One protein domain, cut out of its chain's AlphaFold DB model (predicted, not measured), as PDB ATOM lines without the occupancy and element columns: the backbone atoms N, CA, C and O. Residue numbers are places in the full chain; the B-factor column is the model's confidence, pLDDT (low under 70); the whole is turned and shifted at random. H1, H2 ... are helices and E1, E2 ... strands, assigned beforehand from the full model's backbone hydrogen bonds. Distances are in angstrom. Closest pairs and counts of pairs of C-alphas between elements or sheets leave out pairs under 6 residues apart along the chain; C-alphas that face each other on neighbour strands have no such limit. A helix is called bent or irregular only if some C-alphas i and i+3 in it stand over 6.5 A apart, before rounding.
ATOM      1  N   ARG A 408      18.070   2.208 -53.451       93.94
ATOM      2  CA  ARG A 408      18.584   1.693 -54.728       93.94
ATOM      3  C   ARG A 408      17.846   0.447 -55.200       93.94
ATOM      4  O   ARG A 408      17.707   0.254 -56.403       93.94
ATOM      5  N   PHE A 409      17.388  -0.392 -54.274       95.31
ATOM      6  CA  PHE A 409      16.591  -1.580 -54.577       95.31
ATOM      7  C   PHE A 409      15.737  -2.004 -53.378       95.31
ATOM      8  O   PHE A 409      16.059  -1.699 -52.227       95.31
ATOM      9  N   LEU A 410      14.662  -2.745 -53.659       97.31
ATOM     10  CA  LEU A 410      13.762  -3.308 -52.654       97.31
ATOM     11  C   LEU A 410      13.977  -4.814 -52.497       97.31
ATOM     12  O   LEU A 410      14.129  -5.536 -53.482       97.31
ATOM     13  N   VAL A 411      13.911  -5.297 -51.260       96.81
ATOM     14  CA  VAL A 411      13.871  -6.724 -50.930       96.81
ATOM     15  C   VAL A 411      12.622  -7.002 -50.107       96.81
ATOM     16  O   VAL A 411      12.343  -6.302 -49.132       96.81
ATOM     17  N   ALA A 412      11.883  -8.039 -50.489       96.94
ATOM     18  CA  ALA A 412      10.764  -8.543 -49.711       96.94
ATOM     19  C   ALA A 412      11.215  -9.707 -48.824       96.94
ATOM     20  O   ALA A 412      11.920 -10.606 -49.278       96.94
ATOM     21  N   THR A 413      10.773  -9.720 -47.574       95.69
ATOM     22  CA  THR A 413      10.895 -10.873 -46.676       95.69
ATOM     23  C   THR A 413       9.506 -11.306 -46.241       95.69
ATOM     24  O   THR A 413       8.719 -10.470 -45.789       95.69
ATOM     25  N   VAL A 414       9.213 -12.594 -46.379       94.50
ATOM     26  CA  VAL A 414       7.913 -13.189 -46.081       94.50
ATOM     27  C   VAL A 414       8.083 -14.237 -44.993       94.50
ATOM     28  O   VAL A 414       8.835 -15.192 -45.163       94.50
ATOM     29  N   ASP A 415       7.359 -14.050 -43.898       92.12
ATOM     30  CA  ASP A 415       7.252 -15.005 -42.798       92.12
ATOM     31  C   ASP A 415       5.892 -15.719 -42.878       92.12
ATOM     32  O   ASP A 415       4.837 -15.077 -42.985       92.12
ATOM     33  N   VAL A 416       5.927 -17.053 -42.896       89.69
ATOM     34  CA  VAL A 416       4.752 -17.909 -43.079       89.69
ATOM     35  C   VAL A 416       4.231 -18.323 -41.709       89.69
ATOM     36  O   VAL A 416       4.830 -19.132 -41.009       89.69
ATOM     37  N   GLN A 417       3.083 -17.780 -41.320       86.38
ATOM     38  CA  GLN A 417       2.495 -18.028 -40.007       86.38
ATOM     39  C   GLN A 417       1.347 -19.037 -40.130       86.38
ATOM     40  O   GLN A 417       0.376 -18.778 -40.843       86.38
ATOM     41  N   GLY A 418       1.464 -20.173 -39.432       79.38
ATOM     42  CA  GLY A 418       0.448 -21.233 -39.351       79.38
ATOM     43  C   GLY A 418      -0.580 -21.044 -38.221       79.38
ATOM     44  O   GLY A 418      -0.717 -19.962 -37.641       79.38
ATOM     45  N   GLY A 419      -1.314 -22.109 -37.893       77.75
ATOM     46  CA  GLY A 419      -2.215 -22.178 -36.739       77.75
ATOM     47  C   GLY A 419      -3.571 -21.493 -36.937       77.75
ATOM     48  O   GLY A 419      -4.106 -21.432 -38.037       77.75
ATOM     49  N   LYS A 420      -4.164 -20.959 -35.857       74.94
ATOM     50  CA  LYS A 420      -5.506 -20.329 -35.893       74.94
ATOM     51  C   LYS A 420      -5.570 -19.019 -36.697       74.94
ATOM     52  O   LYS A 420      -6.654 -18.617 -37.095       74.94
ATOM     53  N   ASN A 421      -4.432 -18.355 -36.923       82.06
ATOM     54  CA  ASN A 421      -4.337 -17.048 -37.586       82.06
ATOM     55  C   ASN A 421      -3.385 -17.101 -38.790       82.06
ATOM     56  O   ASN A 421      -2.406 -16.342 -38.847       82.06
ATOM     57  N   ARG A 422      -3.679 -18.009 -39.730       88.06
ATOM     58  CA  ARG A 422      -2.860 -18.245 -40.924       88.06
ATOM     59  C   ARG A 422      -2.715 -16.977 -41.759       88.06
ATOM     60  O   ARG A 422      -3.703 -16.305 -42.056       88.06
ATOM     61  N   ARG A 423      -1.474 -16.611 -42.080       91.88
ATOM     62  CA  ARG A 423      -1.151 -15.407 -42.862       91.88
ATOM     63  C   ARG A 423       0.267 -15.469 -43.418       91.88
ATOM     64  O   ARG A 423       1.152 -16.038 -42.784       91.88
ATOM     65  N   PHE A 424       0.498 -14.770 -44.522       93.56
ATOM     66  CA  PHE A 424       1.845 -14.361 -44.913       93.56
ATOM     67  C   PHE A 424       2.116 -12.970 -44.346       93.56
ATOM     68  O   PHE A 424       1.375 -12.026 -44.635       93.56
ATOM     69  N   VAL A 425       3.151 -12.834 -43.517       94.75
ATOM     70  CA  VAL A 425       3.609 -11.541 -42.997       94.75
ATOM     71  C   VAL A 425       4.695 -11.024 -43.927       94.75
ATOM     72  O   VAL A 425       5.797 -11.562 -43.965       94.75
ATOM     73  N   VAL A 426       4.377  -9.980 -44.685       96.06
ATOM     74  CA  VAL A 426       5.267  -9.409 -45.695       96.06
ATOM     75  C   VAL A 426       5.906  -8.145 -45.144       96.06
ATOM     76  O   VAL A 426       5.217  -7.262 -44.627       96.06
ATOM     77  N   GLN A 427       7.225  -8.042 -45.280       96.88
ATOM     78  CA  GLN A 427       7.988  -6.840 -44.973       96.88
ATOM     79  C   GLN A 427       8.837  -6.440 -46.181       96.88
ATOM     80  O   GLN A 427       9.600  -7.250 -46.703       96.88
ATOM     81  N   ILE A 428       8.707  -5.184 -46.610       97.06
ATOM     82  CA  ILE A 428       9.444  -4.612 -47.739       97.06
ATOM     83  C   ILE A 428      10.510  -3.669 -47.198       97.06
ATOM     84  O   ILE A 428      10.198  -2.658 -46.564       97.06
ATOM     85  N   MET A 429      11.769  -4.006 -47.457       96.75
ATOM     86  CA  MET A 429      12.928  -3.218 -47.055       96.75
ATOM     87  C   MET A 429      13.580  -2.586 -48.281       96.75
ATOM     88  O   MET A 429      13.932  -3.288 -49.228       96.75
ATOM     89  N   GLY A 430      13.771  -1.271 -48.249       95.75
ATOM     90  CA  GLY A 430      14.606  -0.560 -49.212       95.75
ATOM     91  C   GLY A 430      16.043  -0.483 -48.719       95.75
ATOM     92  O   GLY A 430      16.260  -0.208 -47.542       95.75
ATOM     93  N   TYR A 431      17.009  -0.719 -49.604       94.75
ATOM     94  CA  TYR A 431      18.438  -0.629 -49.304       94.75
ATOM     95  C   TYR A 431      19.092   0.493 -50.105       94.75
ATOM     96  O   TYR A 431      18.877   0.603 -51.315       94.75
ATOM     97  N   GLY A 432      19.880   1.316 -49.420       91.88
ATOM     98  CA  GLY A 432      20.616   2.446 -49.980       91.88
ATOM     99  C   GLY A 432      22.122   2.214 -50.005       91.88
ATOM    100  O   GLY A 432      22.612   1.089 -49.874       91.88
ATOM    101  N   ALA A 433      22.873   3.298 -50.186       85.69
ATOM    102  CA  ALA A 433      24.326   3.262 -50.067       85.69
ATOM    103  C   ALA A 433      24.756   3.065 -48.601       85.69
ATOM    104  O   ALA A 433      23.969   3.247 -47.677       85.69
ATOM    105  N   HIS A 434      26.011   2.662 -48.384       84.38
ATOM    106  CA  HIS A 434      26.636   2.599 -47.051       84.38
ATOM    107  C   HIS A 434      25.903   1.747 -45.991       84.38
ATOM    108  O   HIS A 434      26.138   1.903 -44.797       84.38
ATOM    109  N   GLY A 435      25.055   0.803 -46.415       77.88
ATOM    110  CA  GLY A 435      24.318  -0.082 -45.507       77.88
ATOM    111  C   GLY A 435      23.046   0.529 -44.912       77.88
ATOM    112  O   GLY A 435      22.443  -0.083 -44.029       77.88
ATOM    113  N   GLU A 436      22.614   1.695 -45.397       85.69
ATOM    114  CA  GLU A 436      21.340   2.296 -45.007       85.69
ATOM    115  C   GLU A 436      20.152   1.459 -45.493       85.69
ATOM    116  O   GLU A 436      20.178   0.856 -46.573       85.69
ATOM    117  N   ARG A 437      19.098   1.403 -44.671       91.94
ATOM    118  CA  ARG A 437      17.878   0.659 -44.986       91.94
ATOM    119  C   ARG A 437      16.636   1.308 -44.392       91.94
ATOM    120  O   ARG A 437      16.662   1.757 -43.248       91.94
ATOM    121  N   TRP A 438      15.530   1.230 -45.123       92.56
ATOM    122  CA  TRP A 438      14.234   1.784 -44.730       92.56
ATOM    123  C   TRP A 438      13.154   0.714 -44.774       92.56
ATOM    124  O   TRP A 438      13.127  -0.125 -45.678       92.56
ATOM    125  N   LEU A 439      12.249   0.751 -43.797       93.50
ATOM    126  CA  LEU A 439      11.026  -0.041 -43.829       93.50
ATOM    127  C   LEU A 439       9.999   0.681 -44.708       93.50
ATOM    128  O   LEU A 439       9.429   1.679 -44.284       93.50
ATOM    129  N   VAL A 440       9.764   0.171 -45.916       94.19
ATOM    130  CA  VAL A 440       8.868   0.797 -46.906       94.19
ATOM    131  C   VAL A 440       7.411   0.416 -46.650       94.19
ATOM    132  O   VAL A 440       6.510   1.257 -46.679       94.19
ATOM    133  N   ASP A 441       7.159  -0.868 -46.390       94.88
ATOM    134  CA  ASP A 441       5.817  -1.377 -46.116       94.88
ATOM    135  C   ASP A 441       5.868  -2.656 -45.272       94.88
ATOM    136  O   ASP A 441       6.832  -3.427 -45.317       94.88
ATOM    137  N   ARG A 442       4.799  -2.889 -44.510       94.62
ATOM    138  CA  ARG A 442       4.575  -4.126 -43.764       94.62
ATOM    139  C   ARG A 442       3.085  -4.423 -43.703       94.62
ATOM    140  O   ARG A 442       2.305  -3.623 -43.183       94.62
ATOM    141  N   TYR A 443       2.692  -5.585 -44.208       95.19
ATOM    142  CA  TYR A 443       1.292  -5.993 -44.294       95.19
ATOM    143  C   TYR A 443       1.139  -7.508 -44.189       95.19
ATOM    144  O   TYR A 443       2.104  -8.263 -44.273       95.19
ATOM    145  N   ASN A 444      -0.101  -7.941 -43.968       95.44
ATOM    146  CA  ASN A 444      -0.456  -9.351 -43.887       95.44
ATOM    147  C   ASN A 444      -1.331  -9.722 -45.083       95.44
ATOM    148  O   ASN A 444      -2.323  -9.039 -45.330       95.44
ATOM    149  N   ILE A 445      -1.021 -10.832 -45.745       93.69
ATOM    150  CA  ILE A 445      -1.924 -11.486 -46.697       93.69
ATOM    151  C   ILE A 445      -2.688 -12.555 -45.915       93.69
ATOM    152  O   ILE A 445      -2.073 -13.407 -45.271       93.69
ATOM    153  N   ARG A 446      -4.020 -12.455 -45.893       92.44
ATOM    154  CA  ARG A 446      -4.913 -13.342 -45.116       92.44
ATOM    155  C   ARG A 446      -5.988 -14.018 -45.959       92.44
ATOM    156  O   ARG A 446      -6.548 -15.016 -45.524       92.44
ATOM    157  N   GLN A 447      -6.280 -13.451 -47.120       91.19
ATOM    158  CA  GLN A 447      -7.338 -13.879 -48.025       91.19
ATOM    159  C   GLN A 447      -6.729 -14.611 -49.216       91.19
ATOM    160  O   GLN A 447      -5.679 -14.210 -49.713       91.19
ATOM    161  N   SER A 448      -7.369 -15.706 -49.607       89.88
ATOM    162  CA  SER A 448      -6.989 -16.575 -50.713       89.88
ATOM    163  C   SER A 448      -7.627 -16.107 -52.024       89.88
ATOM    164  O   SER A 448      -8.658 -15.438 -52.029       89.88
ATOM    165  N   MET A 449      -7.064 -16.538 -53.153       85.69
ATOM    166  CA  MET A 449      -7.737 -16.471 -54.457       85.69
ATOM    167  C   MET A 449      -8.864 -17.510 -54.598       85.69
ATOM    168  O   MET A 449      -9.558 -17.537 -55.611       85.69
ATOM    169  N   ARG A 450      -9.034 -18.395 -53.609       89.25
ATOM    170  CA  ARG A 450     -10.111 -19.384 -53.540       89.25
ATOM    171  C   ARG A 450     -11.372 -18.737 -52.977       89.25
ATOM    172  O   ARG A 450     -11.304 -18.008 -51.990       89.25
ATOM    173  N   PHE A 451     -12.512 -19.060 -53.575       88.94
ATOM    174  CA  PHE A 451     -13.816 -18.540 -53.173       88.94
ATOM    175  C   PHE A 451     -14.720 -19.665 -52.678       88.94
ATOM    176  O   PHE A 451     -14.617 -20.809 -53.132       88.94
ATOM    177  N   ASP A 452     -15.597 -19.343 -51.735       87.56
ATOM    178  CA  ASP A 452     -16.663 -20.236 -51.314       87.56
ATOM    179  C   ASP A 452     -17.805 -20.277 -52.351       87.56
ATOM    180  O   ASP A 452     -17.771 -19.629 -53.401       87.56
ATOM    181  N   LYS A 453     -18.849 -21.055 -52.057       83.38
ATOM    182  CA  LYS A 453     -20.016 -21.200 -52.942       83.38
ATOM    183  C   LYS A 453     -20.820 -19.900 -53.109       83.38
ATOM    184  O   LYS A 453     -21.630 -19.823 -54.026       83.38
ATOM    185  N   ASN A 454     -20.602 -18.916 -52.240       84.25
ATOM    186  CA  ASN A 454     -21.268 -17.618 -52.239       84.25
ATOM    187  C   ASN A 454     -20.410 -16.525 -52.904       84.25
ATOM    188  O   ASN A 454     -20.853 -15.384 -53.007       84.25
ATOM    189  N   GLY A 455     -19.203 -16.862 -53.373       81.88
ATOM    190  CA  GLY A 455     -18.272 -15.912 -53.977       81.88
ATOM    191  C   GLY A 455     -17.444 -15.114 -52.964       81.88
ATOM    192  O   GLY A 455     -16.820 -14.126 -53.349       81.88
ATOM    193  N   GLU A 456     -17.402 -15.517 -51.690       86.44
ATOM    194  CA  GLU A 456     -16.554 -14.894 -50.670       86.44
ATOM    195  C   GLU A 456     -15.152 -15.518 -50.654       86.44
ATOM    196  O   GLU A 456     -14.992 -16.736 -50.731       86.44
ATOM    197  N   SER A 457     -14.115 -14.678 -50.556       88.06
ATOM    198  CA  SER A 457     -12.722 -15.140 -50.499       88.06
ATOM    199  C   SER A 457     -12.454 -15.910 -49.204       88.06
ATOM    200  O   SER A 457     -12.694 -15.418 -48.097       88.06
ATOM    201  N   LEU A 458     -11.920 -17.119 -49.348       90.06
ATOM    202  CA  LEU A 458     -11.565 -17.989 -48.236       90.06
ATOM    203  C   LEU A 458     -10.276 -17.513 -47.543       90.06
ATOM    204  O   LEU A 458      -9.413 -16.905 -48.178       90.06
ATOM    205  N   PRO A 459     -10.078 -17.813 -46.248       89.94
ATOM    206  CA  PRO A 459      -8.795 -17.593 -45.589       89.94
ATOM    207  C   PRO A 459      -7.681 -18.423 -46.229       89.94
ATOM    208  O   PRO A 459      -7.908 -19.560 -46.653       89.94
ATOM    209  N   ILE A 460      -6.459 -17.886 -46.242       90.38
ATOM    210  CA  ILE A 460      -5.309 -18.664 -46.703       90.38
ATOM    211  C   ILE A 460      -5.010 -19.833 -45.758       90.38
ATOM    212  O   ILE A 460      -5.148 -19.744 -44.536       90.38
ATOM    213  N   ASP A 461      -4.523 -20.919 -46.333       89.38
ATOM    214  CA  ASP A 461      -3.989 -22.076 -45.641       89.38
ATOM    215  C   ASP A 461      -2.728 -22.567 -46.374       89.38
ATOM    216  O   ASP A 461      -2.793 -23.474 -47.211       89.38
ATOM    217  N   PRO A 462      -1.563 -21.955 -46.062       85.50
ATOM    218  CA  PRO A 462      -0.297 -22.231 -46.744       85.50
ATOM    219  C   PRO A 462       0.172 -23.689 -46.652       85.50
ATOM    220  O   PRO A 462       0.998 -24.114 -47.462       85.50
ATOM    221  N   ALA A 463      -0.313 -24.443 -45.660       86.31
ATOM    222  CA  ALA A 463       0.027 -25.848 -45.465       86.31
ATOM    223  C   ALA A 463      -0.790 -26.767 -46.385       86.31
ATOM    224  O   ALA A 463      -0.256 -27.745 -46.904       86.31
ATOM    225  N   ALA A 464      -2.066 -26.441 -46.612       86.62
ATOM    226  CA  ALA A 464      -2.987 -27.301 -47.349       86.62
ATOM    227  C   ALA A 464      -3.098 -26.973 -48.847       86.62
ATOM    228  O   ALA A 464      -3.342 -27.886 -49.634       86.62
ATOM    229  N   TYR A 465      -2.919 -25.710 -49.255       88.50
ATOM    230  CA  TYR A 465      -3.180 -25.278 -50.635       88.50
ATOM    231  C   TYR A 465      -1.976 -24.569 -51.251       88.50
ATOM    232  O   TYR A 465      -1.482 -23.563 -50.737       88.50
ATOM    233  N   LEU A 466      -1.517 -25.086 -52.392       87.19
ATOM    234  CA  LEU A 466      -0.392 -24.522 -53.134       87.19
ATOM    235  C   LEU A 466      -0.772 -23.202 -53.818       87.19
ATOM    236  O   LEU A 466       0.064 -22.314 -53.945       87.19
ATOM    237  N   GLU A 467      -2.032 -23.047 -54.221       88.44
ATOM    238  CA  GLU A 467      -2.555 -21.857 -54.898       88.44
ATOM    239  C   GLU A 467      -2.444 -20.601 -54.023       88.44
ATOM    240  O   GLU A 467      -2.260 -19.501 -54.538       88.44
ATOM    241  N   ASP A 468      -2.474 -20.750 -52.695       90.88
ATOM    242  CA  ASP A 468      -2.310 -19.623 -51.771       90.88
ATOM    243  C   ASP A 468      -0.903 -19.010 -51.865       90.88
ATOM    244  O   ASP A 468      -0.724 -17.819 -51.612       90.88
ATOM    245  N   TRP A 469       0.100 -19.787 -52.289       91.88
ATOM    246  CA  TRP A 469       1.464 -19.298 -52.502       91.88
ATOM    247  C   TRP A 469       1.599 -18.448 -53.766       91.88
ATOM    248  O   TRP A 469       2.534 -17.651 -53.861       91.88
ATOM    249  N   ASP A 470       0.660 -18.541 -54.712       90.62
ATOM    250  CA  ASP A 470       0.665 -17.693 -55.909       90.62
ATOM    251  C   ASP A 470       0.464 -16.211 -55.566       90.62
ATOM    252  O   ASP A 470       0.969 -15.342 -56.280       90.62
ATOM    253  N   LEU A 471      -0.155 -15.914 -54.418       92.25
ATOM    254  CA  LEU A 471      -0.257 -14.556 -53.882       92.25
ATOM    255  C   LEU A 471       1.118 -13.937 -53.600       92.25
ATOM    256  O   LEU A 471       1.285 -12.726 -53.711       92.25
ATOM    257  N   LEU A 472       2.145 -14.737 -53.290       93.69
ATOM    258  CA  LEU A 472       3.507 -14.215 -53.123       93.69
ATOM    259  C   LEU A 472       4.107 -13.731 -54.447       93.69
ATOM    260  O   LEU A 472       5.015 -12.899 -54.452       93.69
ATOM    261  N   ARG A 473       3.602 -14.210 -55.587       92.06
ATOM    262  CA  ARG A 473       3.962 -13.652 -56.886       92.06
ATOM    263  C   ARG A 473       3.241 -12.324 -57.112       92.06
ATOM    264  O   ARG A 473       3.910 -11.307 -57.268       92.06
ATOM    265  N   THR A 474       1.909 -12.332 -57.089       89.69
ATOM    266  CA  THR A 474       1.090 -11.172 -57.483       89.69
ATOM    267  C   THR A 474       1.197 -10.013 -56.499       89.69
ATOM    268  O   THR A 474       1.357  -8.861 -56.902       89.69
ATOM    269  N   ASP A 475       1.169 -10.312 -55.203       91.81
ATOM    270  CA  ASP A 475       0.996  -9.303 -54.159       91.81
ATOM    271  C   ASP A 475       2.320  -8.923 -53.495       91.81
ATOM    272  O   ASP A 475       2.334  -8.021 -52.652       91.81
ATOM    273  N   VAL A 476       3.430  -9.582 -53.860       94.44
ATOM    274  CA  VAL A 476       4.764  -9.329 -53.293       94.44
ATOM    275  C   VAL A 476       5.838  -9.177 -54.374       94.44
ATOM    276  O   VAL A 476       6.354  -8.077 -54.540       94.44
ATOM    277  N   LEU A 477       6.200 -10.245 -55.098       94.56
ATOM    278  CA  LEU A 477       7.360 -10.235 -56.006       94.56
ATOM    279  C   LEU A 477       7.175  -9.330 -57.233       94.56
ATOM    280  O   LEU A 477       8.129  -8.671 -57.657       94.56
ATOM    281  N   ASP A 478       5.974  -9.318 -57.807       94.38
ATOM    282  CA  ASP A 478       5.662  -8.560 -59.026       94.38
ATOM    283  C   ASP A 478       5.058  -7.183 -58.719       94.38
ATOM    284  O   ASP A 478       4.824  -6.370 -59.615       94.38
ATOM    285  N   LYS A 479       4.861  -6.882 -57.432       94.12
ATOM    286  CA  LYS A 479       4.396  -5.581 -56.973       94.12
ATOM    287  C   LYS A 479       5.526  -4.548 -57.021       94.12
ATOM    288  O   LYS A 479       6.701  -4.847 -56.796       94.12
ATOM    289  N   ALA A 480       5.148  -3.302 -57.292       94.38
ATOM    290  CA  ALA A 480       6.041  -2.153 -57.290       94.38
ATOM    291  C   ALA A 480       5.479  -1.037 -56.402       94.38
ATOM    292  O   ALA A 480       4.262  -0.844 -56.331       94.38
ATOM    293  N   TRP A 481       6.369  -0.298 -55.741       95.75
ATOM    294  CA  TRP A 481       6.019   0.796 -54.833       95.75
ATOM    295  C   TRP A 481       6.379   2.149 -55.454       95.75
ATOM    296  O   TRP A 481       7.444   2.251 -56.062       95.75
ATOM    297  N   PRO A 482       5.522   3.177 -55.326       95.94
ATOM    298  CA  PRO A 482       5.821   4.521 -55.819       95.94
ATOM    299  C   PRO A 482       7.013   5.137 -55.075       95.94
ATOM    300  O   PRO A 482       7.206   4.870 -53.887       95.94
ATOM    301  N   LEU A 483       7.805   5.967 -55.756       94.25
ATOM    302  CA  LEU A 483       8.828   6.785 -55.103       94.25
ATOM    303  C   LEU A 483       8.171   7.943 -54.344       94.25
ATOM    304  O   LEU A 483       7.216   8.541 -54.830       94.25
ATOM    305  N   ASP A 484       8.717   8.295 -53.183       92.50
ATOM    306  CA  ASP A 484       8.148   9.325 -52.303       92.50
ATOM    307  C   ASP A 484       8.123  10.719 -52.960       92.50
ATOM    308  O   ASP A 484       7.107  11.407 -52.945       92.50
ATOM    309  N   LYS A 485       9.205  11.103 -53.653       88.75
ATOM    310  CA  LYS A 485       9.285  12.383 -54.384       88.75
ATOM    311  C   LYS A 485       8.519  12.410 -55.708       88.75
ATOM    312  O   LYS A 485       8.183  13.489 -56.186       88.75
ATOM    313  N   ASN A 486       8.315  11.255 -56.339       90.19
ATOM    314  CA  ASN A 486       7.646  11.161 -57.634       90.19
ATOM    315  C   ASN A 486       6.773   9.896 -57.691       90.19
ATOM    316  O   ASN A 486       7.259   8.837 -58.107       90.19
ATOM    317  N   PRO A 487       5.494  10.003 -57.291       90.88
ATOM    318  CA  PRO A 487       4.589   8.861 -57.213       90.88
ATOM    319  C   PRO A 487       4.293   8.167 -58.551       90.88
ATOM    320  O   PRO A 487       3.859   7.012 -58.549       90.88
ATOM    321  N   ASP A 488       4.546   8.832 -59.684       92.88
ATOM    322  CA  ASP A 488       4.349   8.259 -61.022       92.88
ATOM    323  C   ASP A 488       5.431   7.227 -61.378       92.88
ATOM    324  O   ASP A 488       5.220   6.349 -62.220       92.88
ATOM    325  N   ILE A 489       6.586   7.286 -60.707       92.81
ATOM    326  CA  ILE A 489       7.677   6.326 -60.870       92.81
ATOM    327  C   ILE A 489       7.565   5.262 -59.783       92.81
ATOM    328  O   ILE A 489       7.481   5.570 -58.594       92.81
ATOM    329  N   LYS A 490       7.611   3.986 -60.180       94.81
ATOM    330  CA  LYS A 490       7.522   2.848 -59.258       94.81
ATOM    331  C   LYS A 490       8.797   2.014 -59.272       94.81
ATOM    332  O   LYS A 490       9.350   1.732 -60.332       94.81
ATOM    333  N   MET A 491       9.228   1.571 -58.095       96.31
ATOM    334  CA  MET A 491      10.349   0.653 -57.917       96.31
ATOM    335  C   MET A 491       9.831  -0.777 -57.690       96.31
ATOM    336  O   MET A 491       9.060  -0.995 -56.748       96.31
ATOM    337  N   PRO A 492      10.227  -1.756 -58.525       96.12
ATOM    338  CA  PRO A 492       9.861  -3.156 -58.327       96.12
ATOM    339  C   PRO A 492      10.696  -3.807 -57.217       96.12
ATOM    340  O   PRO A 492      11.797  -3.359 -56.887       96.12
ATOM    341  N   VAL A 493      10.197  -4.918 -56.673       96.38
ATOM    342  CA  VAL A 493      10.973  -5.763 -55.753       96.38
ATOM    343  C   VAL A 493      12.092  -6.456 -56.518       96.38
ATOM    344  O   VAL A 493      11.844  -7.168 -57.484       96.38
ATOM    345  N   LEU A 494      13.344  -6.293 -56.093       96.00
ATOM    346  CA  LEU A 494      14.473  -6.964 -56.735       96.00
ATOM    347  C   LEU A 494      14.435  -8.468 -56.450       96.00
ATOM    348  O   LEU A 494      14.508  -9.282 -57.373       96.00
ATOM    349  N   ALA A 495      14.291  -8.824 -55.175       95.00
ATOM    350  CA  ALA A 495      14.288 -10.201 -54.703       95.00
ATOM    351  C   ALA A 495      13.345 -10.396 -53.511       95.00
ATOM    352  O   ALA A 495      13.119  -9.481 -52.718       95.00
ATOM    353  N   MET A 496      12.837 -11.616 -53.372       95.81
ATOM    354  CA  MET A 496      11.975 -12.054 -52.286       95.81
ATOM    355  C   MET A 496      12.600 -13.241 -51.555       95.81
ATOM    356  O   MET A 496      12.997 -14.234 -52.165       95.81
ATOM    357  N   ALA A 497      12.650 -13.134 -50.237       93.62
ATOM    358  CA  ALA A 497      13.023 -14.180 -49.305       93.62
ATOM    359  C   ALA A 497      11.760 -14.709 -48.620       93.62
ATOM    360  O   ALA A 497      10.990 -13.915 -48.085       93.62
ATOM    361  N   VAL A 498      11.550 -16.022 -48.616       92.06
ATOM    362  CA  VAL A 498      10.391 -16.653 -47.973       92.06
ATOM    363  C   VAL A 498      10.879 -17.656 -46.938       92.06
ATOM    364  O   VAL A 498      11.735 -18.494 -47.244       92.06
ATOM    365  N   ASP A 499      10.354 -17.562 -45.719       88.31
ATOM    366  CA  ASP A 499      10.558 -18.591 -44.708       88.31
ATOM    367  C   ASP A 499       9.791 -19.855 -45.110       88.31
ATOM    368  O   ASP A 499       8.584 -19.847 -45.327       88.31
ATOM    369  N   SER A 500      10.524 -20.944 -45.277       82.00
ATOM    370  CA  SER A 500       9.996 -22.256 -45.650       82.00
ATOM    371  C   SER A 500       9.738 -23.151 -44.434       82.00
ATOM    372  O   SER A 500       9.285 -24.288 -44.601       82.00
ATOM    373  N   GLY A 501      10.053 -22.675 -43.221       72.56
ATOM    374  CA  GLY A 501       9.703 -23.321 -41.960       72.56
ATOM    375  C   GLY A 501       8.242 -23.072 -41.578       72.56
ATOM    376  O   GLY A 501       7.698 -22.005 -41.835       72.56
ATOM    377  N   GLY A 502       7.589 -24.067 -40.978       72.00
ATOM    378  CA  GLY A 502       6.189 -23.963 -40.572       72.00
ATOM    379  C   GLY A 502       5.580 -25.316 -40.211       72.00
ATOM    380  O   GLY A 502       6.304 -26.291 -40.017       72.00
ATOM    381  N   GLU A 503       4.249 -25.351 -40.122       76.19
ATOM    382  CA  GLU A 503       3.455 -26.569 -39.903       76.19
ATOM    383  C   GLU A 503       3.655 -27.593 -41.037       76.19
ATOM    384  O   GLU A 503       4.087 -27.248 -42.145       76.19
ATOM    385  N   ASP A 504       3.327 -28.859 -40.770       76.50
ATOM    386  CA  ASP A 504       3.434 -29.937 -41.758       76.50
ATOM    387  C   ASP A 504       2.685 -29.574 -43.053       76.50
ATOM    388  O   ASP A 504       1.510 -29.213 -43.034       76.50
ATOM    389  N   GLY A 505       3.392 -29.636 -44.187       78.56
ATOM    390  CA  GLY A 505       2.899 -29.226 -45.512       78.56
ATOM    391  C   GLY A 505       3.493 -27.910 -46.034       78.56
ATOM    392  O   GLY A 505       3.744 -27.793 -47.235       78.56
ATOM    393  N   VAL A 506       3.853 -26.963 -45.155       84.75
ATOM    394  CA  VAL A 506       4.382 -25.634 -45.543       84.75
ATOM    395  C   VAL A 506       5.681 -25.746 -46.340       84.75
ATOM    396  O   VAL A 506       5.807 -25.158 -47.412       84.75
ATOM    397  N   THR A 507       6.645 -26.538 -45.861       85.25
ATOM    398  CA  THR A 507       7.932 -26.710 -46.554       85.25
ATOM    399  C   THR A 507       7.762 -27.354 -47.935       85.25
ATOM    400  O   THR A 507       8.463 -26.985 -48.876       85.25
ATOM    401  N   GLY A 508       6.819 -28.293 -48.077       86.00
ATOM    402  CA  GLY A 508       6.514 -28.940 -49.355       86.00
ATOM    403  C   GLY A 508       5.952 -27.948 -50.374       86.00
ATOM    404  O   GLY A 508       6.488 -27.825 -51.478       86.00
ATOM    405  N   ASN A 509       4.943 -27.171 -49.969       90.00
ATOM    406  CA  ASN A 509       4.339 -26.148 -50.823       90.00
ATOM    407  C   ASN A 509       5.323 -25.020 -51.163       90.00
ATOM    408  O   ASN A 509       5.354 -24.567 -52.306       90.00
ATOM    409  N   ALA A 510       6.201 -24.631 -50.230       88.50
ATOM    410  CA  ALA A 510       7.273 -23.670 -50.495       88.50
ATOM    411  C   ALA A 510       8.188 -24.133 -51.642       88.50
ATOM    412  O   ALA A 510       8.540 -23.351 -52.531       88.50
ATOM    413  N   TYR A 511       8.565 -25.416 -51.647       90.00
ATOM    414  CA  TYR A 511       9.405 -25.995 -52.695       90.00
ATOM    415  C   TYR A 511       8.684 -26.075 -54.041       90.00
ATOM    416  O   TYR A 511       9.287 -25.740 -55.063       90.00
ATOM    417  N   GLU A 512       7.406 -26.452 -54.059       90.50
ATOM    418  CA  GLU A 512       6.601 -26.447 -55.287       90.50
ATOM    419  C   GLU A 512       6.395 -25.035 -55.850       90.50
ATOM    420  O   GLU A 512       6.556 -24.817 -57.055       90.50
ATOM    421  N   PHE A 513       6.153 -24.045 -54.988       92.56
ATOM    422  CA  PHE A 513       6.099 -22.636 -55.373       92.56
ATOM    423  C   PHE A 513       7.415 -22.177 -56.019       92.56
ATOM    424  O   PHE A 513       7.417 -21.539 -57.078       92.56
ATOM    425  N   TRP A 514       8.559 -22.552 -55.441       92.31
ATOM    426  CA  TRP A 514       9.856 -22.227 -56.030       92.31
ATOM    427  C   TRP A 514      10.081 -22.931 -57.376       92.31
ATOM    428  O   TRP A 514      10.567 -22.308 -58.324       92.31
ATOM    429  N   ARG A 515       9.673 -24.200 -57.517       90.94
ATOM    430  CA  ARG A 515       9.709 -24.925 -58.802       90.94
ATOM    431  C   ARG A 515       8.827 -24.257 -59.855       90.94
ATOM    432  O   ARG A 515       9.246 -24.149 -61.008       90.94
ATOM    433  N   LYS A 516       7.652 -23.751 -59.472       90.75
ATOM    434  CA  LYS A 516       6.796 -22.931 -60.343       90.75
ATOM    435  C   LYS A 516       7.520 -21.655 -60.775       90.75
ATOM    436  O   LYS A 516       7.659 -21.406 -61.967       90.75
ATOM    437  N   CYS A 517       8.134 -20.933 -59.838       90.56
ATOM    438  CA  CYS A 517       8.987 -19.780 -60.149       90.56
ATOM    439  C   CYS A 517      10.165 -20.121 -61.076       90.56
ATOM    440  O   CYS A 517      10.617 -19.262 -61.835       90.56
ATOM    441  N   ARG A 518      10.676 -21.357 -61.037       90.81
ATOM    442  CA  ARG A 518      11.729 -21.826 -61.949       90.81
ATOM    443  C   ARG A 518      11.209 -22.042 -63.361       90.81
ATOM    444  O   ARG A 518      11.873 -21.586 -64.288       90.81
ATOM    445  N   ARG A 519      10.036 -22.666 -63.515       91.62
ATOM    446  CA  ARG A 519       9.358 -22.814 -64.817       91.62
ATOM    447  C   ARG A 519       9.083 -21.459 -65.466       91.62
ATOM    448  O   ARG A 519       9.333 -21.298 -66.651       91.62
ATOM    449  N   ASP A 520       8.704 -20.475 -64.659       89.81
ATOM    450  CA  ASP A 520       8.370 -19.129 -65.135       89.81
ATOM    451  C   ASP A 520       9.595 -18.194 -65.238       89.81
ATOM    452  O   ASP A 520       9.460 -16.992 -65.440       89.81
ATOM    453  N   GLY A 521      10.815 -18.716 -65.055       90.88
ATOM    454  CA  GLY A 521      12.064 -17.969 -65.251       90.88
ATOM    455  C   GLY A 521      12.457 -16.988 -64.133       90.88
ATOM    456  O   GLY A 521      13.564 -16.454 -64.163       90.88
ATOM    457  N   VAL A 522      11.630 -16.798 -63.100       91.38
ATOM    458  CA  VAL A 522      11.844 -15.800 -62.026       91.38
ATOM    459  C   VAL A 522      12.526 -16.340 -60.763       91.38
ATOM    460  O   VAL A 522      12.861 -15.567 -59.870       91.38
ATOM    461  N   HIS A 523      12.802 -17.646 -60.679       89.19
ATOM    462  CA  HIS A 523      13.430 -18.297 -59.512       89.19
ATOM    463  C   HIS A 523      14.720 -17.644 -58.997       89.19
ATOM    464  O   HIS A 523      15.015 -17.744 -57.811       89.19
ATOM    465  N   LYS A 524      15.492 -16.956 -59.850       89.56
ATOM    466  CA  LYS A 524      16.709 -16.235 -59.429       89.56
ATOM    467  C   LYS A 524      16.418 -15.074 -58.471       89.56
ATOM    468  O   LYS A 524      17.321 -14.642 -57.767       89.56
ATOM    469  N   ARG A 525      15.174 -14.589 -58.442       93.06
ATOM    470  CA  ARG A 525      14.685 -13.536 -57.542       93.06
ATOM    471  C   ARG A 525      14.017 -14.101 -56.283       93.06
ATOM    472  O   ARG A 525      13.659 -13.316 -55.417       93.06
ATOM    473  N   VAL A 526      13.842 -15.421 -56.160       93.19
ATOM    474  CA  VAL A 526      13.125 -16.057 -55.041       93.19
ATOM    475  C   VAL A 526      14.058 -16.962 -54.248       93.19
ATOM    476  O   VAL A 526      14.665 -17.893 -54.783       93.19
ATOM    477  N   TYR A 527      14.141 -16.710 -52.949       91.94
ATOM    478  CA  TYR A 527      15.027 -17.403 -52.028       91.94
ATOM    479  C   TYR A 527      14.206 -18.035 -50.912       91.94
ATOM    480  O   TYR A 527      13.461 -17.343 -50.226       91.94
ATOM    481  N   LEU A 528      14.363 -19.342 -50.717       89.44
ATOM    482  CA  LEU A 528      13.767 -20.041 -49.587       89.44
ATOM    483  C   LEU A 528      14.798 -20.181 -48.474       89.44
ATOM    484  O   LEU A 528      15.910 -20.677 -48.697       89.44
ATOM    485  N   PHE A 529      14.407 -19.755 -47.281       85.06
ATOM    486  CA  PHE A 529      15.216 -19.859 -46.079       85.06
ATOM    487  C   PHE A 529      14.509 -20.727 -45.053       85.06
ATOM    488  O   PHE A 529      13.286 -20.815 -45.041       85.06
ATOM    489  N   LYS A 530      15.283 -21.399 -44.208       78.69
ATOM    490  CA  LYS A 530      14.762 -22.080 -43.025       78.69
ATOM    491  C   LYS A 530      15.628 -21.684 -41.839       78.69
ATOM    492  O   LYS A 530      16.849 -21.877 -41.890       78.69
ATOM    493  N   GLY A 531      14.999 -21.082 -40.833       64.31
ATOM    494  CA  GLY A 531      15.626 -20.789 -39.547       64.31
ATOM    495  C   GLY A 531      15.708 -22.041 -38.672       64.31
ATOM    496  O   GLY A 531      14.892 -22.952 -38.806       64.31
ATOM    497  N   ASP A 532      16.698 -22.083 -37.786       60.03
ATOM    498  CA  ASP A 532      16.846 -23.112 -36.756       60.03
ATOM    499  C   ASP A 532      16.855 -22.428 -35.381       60.03
ATOM    500  O   ASP A 532      17.436 -21.354 -35.215       60.03
ATOM    501  N   SER A 533      16.172 -23.013 -34.400       50.94
ATOM    502  CA  SER A 533      16.013 -22.441 -33.059       50.94
ATOM    503  C   SER A 533      17.125 -22.853 -32.087       50.94
ATOM    504  O   SER A 533      17.102 -22.436 -30.930       50.94
ATOM    505  N   GLN A 534      18.091 -23.680 -32.513       49.78
ATOM    506  CA  GLN A 534      19.193 -24.149 -31.666       49.78
ATOM    507  C   GLN A 534      20.500 -23.373 -31.903       49.78
ATOM    508  O   GLN A 534      20.990 -23.254 -33.021       49.78
ATOM    509  N   ALA A 535      21.133 -22.909 -30.819       48.44
ATOM    510  CA  ALA A 535      22.309 -22.025 -30.829       48.44
ATOM    511  C   ALA A 535      23.615 -22.611 -31.430       48.44
ATOM    512  O   ALA A 535      24.648 -21.948 -31.391       48.44
ATOM    513  N   ARG A 536      23.612 -23.849 -31.951       43.47
ATOM    514  CA  ARG A 536      24.815 -24.558 -32.447       43.47
ATOM    515  C   ARG A 536      24.794 -24.922 -33.939       43.47
ATOM    516  O   ARG A 536      25.744 -25.545 -34.407       43.47
ATOM    517  N   SER A 537      23.773 -24.538 -34.700       49.50
ATOM    518  CA  SER A 537      23.698 -24.781 -36.149       49.50
ATOM    519  C   SER A 537      23.850 -23.484 -36.959       49.50
ATOM    520  O   SER A 537      23.875 -22.378 -36.414       49.50
ATOM    521  N   LYS A 538      24.025 -23.600 -38.286       47.78
ATOM    522  CA  LYS A 538      24.046 -22.430 -39.182       47.78
ATOM    523  C   LYS A 538      22.723 -21.669 -39.025       47.78
ATOM    524  O   LYS A 538      21.690 -22.188 -39.429       47.78
ATOM    525  N   LEU A 539      22.792 -20.435 -38.515       51.09
ATOM    526  CA  LEU A 539      21.646 -19.555 -38.221       51.09
ATOM    527  C   LEU A 539      20.607 -19.454 -39.352       51.09
ATOM    528  O   LEU A 539      19.421 -19.294 -39.081       51.09
ATOM    529  N   ILE A 540      21.042 -19.523 -40.613       55.03
ATOM    530  CA  ILE A 540      20.172 -19.495 -41.793       55.03
ATOM    531  C   ILE A 540      20.715 -20.488 -42.825       55.03
ATOM    532  O   ILE A 540      21.893 -20.436 -43.193       55.03
ATOM    533  N   SER A 541      19.850 -21.368 -43.335       61.94
ATOM    534  CA  SER A 541      20.161 -22.260 -44.458       61.94
ATOM    535  C   SER A 541      19.398 -21.829 -45.715       61.94
ATOM    536  O   SER A 541      18.184 -21.633 -45.682       61.94
ATOM    537  N   LYS A 542      20.121 -21.644 -46.828       69.19
ATOM    538  CA  LYS A 542      19.521 -21.412 -48.149       69.19
ATOM    539  C   LYS A 542      19.223 -22.763 -48.788       69.19
ATOM    540  O   LYS A 542      20.157 -23.514 -49.067       69.19
ATOM    541  N   ASN A 543      17.953 -23.026 -49.081       66.25
ATOM    542  CA  ASN A 543      17.529 -24.259 -49.736       66.25
ATOM    543  C   ASN A 543      17.202 -23.984 -51.206       66.25
ATOM    544  O   ASN A 543      16.400 -23.108 -51.524       66.25
ATOM    545  N   ILE A 544      17.843 -24.727 -52.109       69.19
ATOM    546  CA  ILE A 544      17.519 -24.733 -53.538       69.19
ATOM    547  C   ILE A 544      16.982 -26.133 -53.846       69.19
ATOM    548  O   ILE A 544      17.775 -27.079 -53.879       69.19
TER     549      ILE A 544
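What this domain is: This is residues 408 to 544 of the 546 residues of the protein "Bacteriophage tail assembly protein" of Serratia quinivorans (UniProt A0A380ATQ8). A strongly twisted sheet of seven strands curls round helix H1, and a second helix, H2, covers E7 and E8 on the same face. At one end E3 runs on into a small separate hairpin, E4 and E5, and at another corner the loop of the hairpin E8 and E9 sticks out at residues 533 to 538. The printed part has 137 residues with two named helices and nine named strands, in the order E1 E2 E3 E4 E5 H1 E6 E7 H2 E8 E9. The large sheet is branched at E7 and mixed, the small one is antiparallel, and the class is mixed, helices and strands. The whole is compact, with a radius of gyration of the C-alphas of 15.9 A and spans of 48 by 44 by 31 A.

Where its parts are: E1, residues 409 to 417, begins at C-alpha 409 (16.591, -1.580, -54.577) and is 26.1 A long. E2, residues 423 to 431, is 25.4 A long and E3, residues 437 to 445, 23.3 A. E4 is residues 447 to 451 and E5 residues 457 to 459. H1, residues 467 to 477, begins at C-alpha 467 (-2.555, -21.857, -54.898) and is 15.3 A long; it is irregular, but only just, with C-alphas 474 and 477 6.51 A apart. E6 is residues 480 to 482. E7, residues 490 to 499, is 26.1 A long and bends by 52 degrees at residue 494. H2, residues 506 to 519, is 20.1 A long, and E8, residues 526 to 531, 16.4 A. E9, residues 540 to 543, ends at C-alpha 543 (17.529, -24.259, -49.736).

How they stand to each other: E1, E2 and E3 form a meander, each strand the antiparallel neighbour of the one before; N 411 and O 429 are 2.9 A apart, as are N 426 and O 443. E7 has staggered neighbours: antiparallel E6, with N 491 and O 481 2.8 A apart, parallel E1, with N 414 and O 497 2.8 A apart, and parallel E8, with N 527 and O 496 2.8 A apart. E9 is antiparallel to E8, with N 543 and O 528 3.1 A apart. E7, H2 and E8 make a strand-helix-strand unit, two parallel neighbour strands with a helix between, its crossover right-handed. H1 is on the sheet, its closest C-alphas to E7 being those of Leu 477 and Val 493, 5.8 A apart. H2 runs along the strands at a height over the sheet of 9.2 A. H2 touches H1 with residues 509 to 513 alone, the closest C-alphas being those of Trp 469 and Phe 513, 6.4 A apart, at a steep tilt of 61 degrees, the same way. In the hairpin E4 and E5, N 448 and O 458 are 2.8 A apart. In H2 every O i to N i+4 pair is within hydrogen-bond range; in H1 3 of 7 are, beside 5 of 8 O i to N i+3 pairs.

The domain as a whole: The two C-alphas farthest apart, those of His 434 and Lys 453, are 52.7 A apart. The printed part has no cut, and no link is long. Mean pLDDT of the printed part is 86.6; residues 531 to 544 are under 70.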